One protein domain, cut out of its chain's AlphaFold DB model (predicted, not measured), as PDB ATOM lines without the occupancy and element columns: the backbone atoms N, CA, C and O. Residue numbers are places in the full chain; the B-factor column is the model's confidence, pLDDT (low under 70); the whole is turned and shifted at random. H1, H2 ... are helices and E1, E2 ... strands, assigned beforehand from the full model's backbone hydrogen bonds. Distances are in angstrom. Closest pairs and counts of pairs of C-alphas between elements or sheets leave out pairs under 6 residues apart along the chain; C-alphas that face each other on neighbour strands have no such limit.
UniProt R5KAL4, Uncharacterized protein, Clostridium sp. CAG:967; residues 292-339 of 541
ATOM      1  N   THR A 292     327.446 320.551 241.257       86.75
ATOM      2  CA  THR A 292     327.742 320.412 239.823       86.75
ATOM      3  C   THR A 292     327.070 321.500 238.986       86.75
ATOM      4  O   THR A 292     327.695 322.080 238.103       86.75
ATOM      5  N   GLU A 293     325.796 321.792 239.257       87.75
ATOM      6  CA  GLU A 293     325.054 322.835 238.544       87.75
ATOM      7  C   GLU A 293     325.623 324.224 238.842       87.75
ATOM      8  O   GLU A 293     325.810 325.022 237.927       87.75
ATOM      9  N   THR A 294     325.992 324.468 240.100       86.94
ATOM     10  CA  THR A 294     326.660 325.702 240.523       86.94
ATOM     11  C   THR A 294     327.975 325.900 239.793       86.94
ATOM     12  O   THR A 294     328.234 326.990 239.297       86.94
ATOM     13  N   GLN A 295     328.777 324.846 239.647       84.75
ATOM     14  CA  GLN A 295     330.050 324.935 238.945       84.75
ATOM     15  C   GLN A 295     329.874 325.203 237.443       84.75
ATOM     16  O   GLN A 295     330.573 326.049 236.888       84.75
ATOM     17  N   ILE A 296     328.907 324.551 236.787       85.25
ATOM     18  CA  ILE A 296     328.600 324.780 235.364       85.25
ATOM     19  C   ILE A 296     328.125 326.218 235.125       85.25
ATOM     20  O   ILE A 296     328.556 326.856 234.166       85.25
ATOM     21  N   GLN A 297     327.240 326.732 235.978       88.81
ATOM     22  CA  GLN A 297     326.709 328.092 235.849       88.81
ATOM     23  C   GLN A 297     327.770 329.140 236.193       88.81
ATOM     24  O   GLN A 297     327.892 330.142 235.489       88.81
ATOM     25  N   TYR A 298     328.619 328.861 237.183       86.88
ATOM     26  CA  TYR A 298     329.764 329.703 237.499       86.88
ATOM     27  C   TYR A 298     330.712 329.832 236.308       86.88
ATOM     28  O   TYR A 298     331.057 330.944 235.944       86.88
ATOM     29  N   CYS A 299     331.039 328.743 235.601       85.38
ATOM     30  CA  CYS A 299     331.818 328.804 234.353       85.38
ATOM     31  C   CYS A 299     331.213 329.727 233.279       85.38
ATOM     32  O   CYS A 299     331.934 330.244 232.425       85.38
ATOM     33  N   GLN A 300     329.894 329.920 233.304       86.00
ATOM     34  CA  GLN A 300     329.154 330.785 232.385       86.00
ATOM     35  C   GLN A 300     329.024 332.226 232.899       86.00
ATOM     36  O   GLN A 300     328.337 333.032 232.276       86.00
ATOM     37  N   GLY A 301     329.679 332.550 234.017       87.62
ATOM     38  CA  GLY A 301     329.636 333.859 234.648       87.62
ATOM     39  C   GLY A 301     328.366 334.116 235.431       87.62
ATOM     40  O   GLY A 301     327.902 335.249 235.454       87.62
ATOM     41  N   LYS A 302     327.794 333.081 236.055       90.50
ATOM     42  CA  LYS A 302     326.572 333.206 236.852       90.50
ATOM     43  C   LYS A 302     326.755 332.730 238.282       90.50
ATOM     44  O   LYS A 302     327.386 331.709 238.534       90.50
ATOM     45  N   GLU A 303     326.133 333.437 239.212       91.44
ATOM     46  CA  GLU A 303     326.000 333.020 240.606       91.44
ATOM     47  C   GLU A 303     324.526 332.869 240.982       91.44
ATOM     48  O   GLU A 303     323.641 333.434 240.339       91.44
ATOM     49  N   PHE A 304     324.236 332.050 241.990       91.38
ATOM     50  CA  PHE A 304     322.866 331.845 242.445       91.38
ATOM     51  C   PHE A 304     322.514 332.870 243.527       91.38
ATOM     52  O   PHE A 304     323.093 332.840 244.614       91.38
ATOM     53  N   ASP A 305     321.539 333.742 243.260       89.19
ATOM     54  CA  ASP A 305     320.989 334.650 244.266       89.19
ATOM     55  C   ASP A 305     319.824 333.959 244.997       89.19
ATOM     56  O   ASP A 305     318.754 333.704 244.432       89.19
ATOM     57  N   ASN A 306     320.044 333.649 246.277       87.56
ATOM     58  CA  ASN A 306     319.073 332.987 247.148       87.56
ATOM     59  C   ASN A 306     318.057 333.951 247.788       87.56
ATOM     60  O   ASN A 306     317.214 333.515 248.581       87.56
ATOM     61  N   LYS A 307     318.107 335.250 247.465       85.38
ATOM     62  CA  LYS A 307     317.118 336.211 247.952       85.38
ATOM     63  C   LYS A 307     315.736 335.844 247.417       85.38
ATOM     64  O   LYS A 307     315.600 335.526 246.235       85.38
ATOM     65  N   PRO A 308     314.681 335.971 248.237       77.25
ATOM     66  CA  PRO A 308     313.315 335.629 247.836       77.25
ATOM     67  C   PRO A 308     312.785 336.362 246.600       77.25
ATOM     68  O   PRO A 308     311.846 335.891 245.964       77.25
ATOM     69  N   GLU A 309     313.347 337.531 246.292       81.12
ATOM     70  CA  GLU A 309     312.952 338.383 245.166       81.12
ATOM     71  C   GLU A 309     313.506 337.893 243.824       81.12
ATOM     72  O   GLU A 309     312.892 338.143 242.789       81.12
ATOM     73  N   VAL A 310     314.643 337.187 243.847       85.25
ATOM     74  CA  VAL A 310     315.339 336.694 242.652       85.25
ATOM     75  C   VAL A 310     315.196 335.179 242.547       85.25
ATOM     76  O   VAL A 310     314.650 334.690 241.563       85.25
ATOM     77  N   CYS A 311     315.640 334.450 243.579       86.00
ATOM     78  CA  CYS A 311     315.621 332.988 243.675       86.00
ATOM     79  C   CYS A 311     316.029 332.301 242.356       86.00
ATOM     80  O   CYS A 311     315.258 331.539 241.764       86.00
ATOM     81  N   GLY A 312     317.227 332.623 241.861       89.50
ATOM     82  CA  GLY A 312     317.670 332.232 240.522       89.50
ATOM     83  C   GLY A 312     319.110 332.634 240.198       89.50
ATOM     84  O   GLY A 312     319.817 333.201 241.026       89.50
ATOM     85  N   TRP A 313     319.542 332.324 238.975       91.44
ATOM     86  CA  TRP A 313     320.880 332.650 238.475       91.44
ATOM     87  C   TRP A 313     320.968 334.108 238.024       91.44
ATOM     88  O   TRP A 313     320.147 334.556 237.223       91.44
ATOM     89  N   VAL A 314     321.993 334.813 238.491       92.06
ATOM     90  CA  VAL A 314     322.313 336.193 238.113       92.06
ATOM     91  C   VAL A 314     323.699 336.261 237.490       92.06
ATOM     92  O   VAL A 314     324.577 335.476 237.844       92.06
ATOM     93  N   ASP A 315     323.890 337.186 236.552       91.12
ATOM     94  CA  ASP A 315     325.179 337.380 235.888       91.12
ATOM     95  C   ASP A 315     326.171 338.090 236.825       91.12
ATOM     96  O   ASP A 315     325.849 339.100 237.457       91.12
ATOM     97  N   ILE A 316     327.399 337.581 236.877       86.75
ATOM     98  CA  ILE A 316     328.535 338.179 237.576       86.75
ATOM     99  C   ILE A 316     329.121 339.264 236.668       86.75
ATOM    100  O   ILE A 316     329.400 339.020 235.496       86.75
ATOM    101  N   ASN A 317     329.333 340.472 237.193       82.75
ATOM    102  CA  ASN A 317     329.931 341.568 236.430       82.75
ATOM    103  C   ASN A 317     330.917 342.365 237.305       82.75
ATOM    104  O   ASN A 317     330.495 342.890 238.339       82.75
ATOM    105  N   PRO A 318     332.202 342.501 236.914       82.19
ATOM    106  CA  PRO A 318     332.831 342.006 235.681       82.19
ATOM    107  C   PRO A 318     333.046 340.484 235.647       82.19
ATOM    108  O   PRO A 318     333.362 339.869 236.664       82.19
ATOM    109  N   TRP A 319     332.911 339.899 234.451       76.81
ATOM    110  CA  TRP A 319     333.258 338.505 234.155       76.81
ATOM    111  C   TRP A 319     334.243 338.418 232.973       76.81
ATOM    112  O   TRP A 319     333.995 339.062 231.950       76.81
ATOM    113  N   PRO A 320     335.324 337.614 233.056       80.88
ATOM    114  CA  PRO A 320     335.757 336.822 234.213       80.88
ATOM    115  C   PRO A 320     336.177 337.693 235.411       80.88
ATOM    116  O   PRO A 320     336.484 338.875 235.228       80.88
ATOM    117  N   PRO A 321     336.179 337.143 236.639       78.25
ATOM    118  CA  PRO A 321     336.582 337.888 237.820       78.25
ATOM    119  C   PRO A 321     338.060 338.272 237.722       78.25
ATOM    120  O   PRO A 321     338.879 337.537 237.164       78.25
ATOM    121  N   ALA A 322     338.413 339.421 238.299       80.31
ATOM    122  CA  ALA A 322     339.809 339.806 238.438       80.31
ATOM    123  C   ALA A 322     340.530 338.797 239.344       80.31
ATOM    124  O   ALA A 322     340.107 338.555 240.476       80.31
ATOM    125  N   CYS A 323     341.610 338.207 238.842       76.81
ATOM    126  CA  CYS A 323     342.419 337.279 239.617       76.81
ATOM    127  C   CYS A 323     343.396 338.013 240.538       76.81
ATOM    128  O   CYS A 323     343.834 339.129 240.259       76.81
ATOM    129  N   GLU A 324     343.750 337.354 241.642       78.81
ATOM    130  CA  GLU A 324     344.844 337.790 242.508       78.81
ATOM    131  C   GLU A 324     346.159 337.890 241.715       78.81
ATOM    132  O   GLU A 324     346.376 337.166 240.741       78.81
ATOM    133  N   THR A 325     347.061 338.756 242.172       70.88
ATOM    134  CA  THR A 325     348.429 338.909 241.658       70.88
ATOM    135  C   THR A 325     349.114 337.547 241.472       70.88
ATOM    136  O   THR A 325     349.099 336.707 242.375       70.88
ATOM    137  N   GLY A 326     349.702 337.307 240.296       65.38
ATOM    138  CA  GLY A 326     350.314 336.021 239.934       65.38
ATOM    139  C   GLY A 326     349.358 334.905 239.477       65.38
ATOM    140  O   GLY A 326     349.820 333.787 239.229       65.38
ATOM    141  N   LYS A 327     348.051 335.172 239.335       75.12
ATOM    142  CA  LYS A 327     347.062 334.222 238.797       75.12
ATOM    143  C   LYS A 327     346.349 334.774 237.560       75.12
ATOM    144  O   LYS A 327     346.145 335.976 237.433       75.12
ATOM    145  N   GLU A 328     345.932 333.880 236.668       75.19
ATOM    146  CA  GLU A 328     345.083 334.189 235.515       75.19
ATOM    147  C   GLU A 328     343.817 333.334 235.518       75.19
ATOM    148  O   GLU A 328     343.776 332.239 236.085       75.19
ATOM    149  N   TRP A 329     342.760 333.847 234.895       79.56
ATOM    150  CA  TRP A 329     341.505 333.120 234.780       79.56
ATOM    151  C   TRP A 329     341.655 331.958 233.794       79.56
ATOM    152  O   TRP A 329     341.913 332.173 232.609       79.56
ATOM    153  N   SER A 330     341.447 330.726 234.264       73.94
ATOM    154  CA  SER A 330     341.345 329.555 233.393       73.94
ATOM    155  C   SER A 330     339.887 329.303 233.033       73.94
ATOM    156  O   SER A 330     339.078 328.986 233.901       73.94
ATOM    157  N   ALA A 331     339.561 329.386 231.740       71.19
ATOM    158  CA  ALA A 331     338.245 329.001 231.229       71.19
ATOM    159  C   ALA A 331     337.993 327.484 231.325       71.19
ATOM    160  O   ALA A 331     336.847 327.063 231.425       71.19
ATOM    161  N   GLU A 332     339.053 326.670 231.318       68.56
ATOM    162  CA  GLU A 332     338.962 325.208 231.431       68.56
ATOM    163  C   GLU A 332     338.605 324.771 232.855       68.56
ATOM    164  O   GLU A 332     337.789 323.876 233.058       68.56
ATOM    165  N   HIS A 333     339.209 325.417 233.852       75.62
ATOM    166  CA  HIS A 333     338.984 325.090 235.258       75.62
ATOM    167  C   HIS A 333     337.967 326.012 235.939       75.62
ATOM    168  O   HIS A 333     337.619 325.778 237.094       75.62
ATOM    169  N   CYS A 334     337.516 327.055 235.237       81.81
ATOM    170  CA  CYS A 334     336.606 328.092 235.723       81.81
ATOM    171  C   CYS A 334     337.039 328.674 237.068       81.81
ATOM    172  O   CYS A 334     336.236 328.828 237.986       81.81
ATOM    173  N   GLN A 335     338.335 328.936 237.201       83.38
ATOM    174  CA  GLN A 335     338.936 329.483 238.409       83.38
ATOM    175  C   GLN A 335     340.239 330.201 238.068       83.38
ATOM    176  O   GLN A 335     340.863 329.946 237.034       83.38
ATOM    177  N   CYS A 336     340.682 331.069 238.973       80.19
ATOM    178  CA  CYS A 336     342.004 331.674 238.892       80.19
ATOM    179  C   CYS A 336     343.081 330.624 239.188       80.19
ATOM    180  O   CYS A 336     343.188 330.125 240.311       80.19
ATOM    181  N   VAL A 337     343.895 330.308 238.187       76.31
ATOM    182  CA  VAL A 337     345.043 329.402 238.296       76.31
ATOM    183  C   VAL A 337     346.336 330.202 238.316       76.31
ATOM    184  O   VAL A 337     346.371 331.339 237.858       76.31
ATOM    185  N   ALA A 338     347.408 329.631 238.866       74.56
ATOM    186  CA  ALA A 338     348.722 330.266 238.797       74.56
ATOM    187  C   ALA A 338     349.106 330.511 237.331       74.56
ATOM    188  O   ALA A 338     348.924 329.620 236.499       74.56
ATOM    189  N   ILE A 339     349.637 331.700 237.032       72.62
ATOM    190  CA  ILE A 339     350.118 332.009 235.684       72.62
ATOM    191  C   ILE A 339     351.220 330.996 235.348       72.62
ATOM    192  O   ILE A 339     352.191 330.889 236.107       72.62
TER     193      ILE A 339
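What this domain is: This is residues 292 to 339 of the 541 residues of an uncharacterized protein of Clostridium sp. CAG:967 (UniProt R5KAL4). Two small hairpins of two strands each, E1 with E2 and E3 with E4, lie one after the other along an elongated, loose domain, with the short helix H1 near the first hairpin. The hairpins stay separate and are joined by the long link of residues 316 to 326, while the turn of residues 306 to 311 sticks out free beyond the first. The printed part has 48 residues, with one named helix and four named strands in the order H1, E1, E2, E3, E4 along the chain; both sheets are antiparallel, and the class is mixed, helices and strands, with 24 residues in named elements. The radius of gyration of the C-alphas is 12.2 A and the spans are 39 by 20 by 11 A.

How they stand to each other: E1, residues 302 to 305, and E2, residues 312 to 315, form an antiparallel hairpin at 136 degrees, with N 303 and O 314 within hydrogen-bond range at 2.9 A. For H1, residues 292 to 299, and E1, the closest C-alphas are those of Gln 297 and Glu 303, 6.9 A apart. Every O i to N i+4 pair of H1 is within hydrogen-bond range. E3, residues 327 to 330, and E4, residues 335 to 338, form the other antiparallel hairpin at 134 degrees, with N 328 and O 337 within range at 2.8 A. H1 and E4 are only just apart, at 8.2 A; E2 and E3 are apart.

Where its parts are: From first to last C-alpha, E1 measures 9.4 A, E2 10.2 A, H1 10.8 A, E3 9.1 A and E4 9.8 A. H1 begins at C-alpha 292 (327.742, 320.412, 239.823), E1 at C-alpha 302 (326.572, 333.206, 236.852), and E4 ends at C-alpha 338 (348.722, 330.266, 238.797).

The domain as a whole: The C-alphas of Pro 308 and Ile 339 are the two farthest apart, at 38.9 A. The printed part has no cut. The link E2 to E3 is long, with 11 residues. Mean pLDDT of the printed part is 82.1; residues 326 and 332 are under 70.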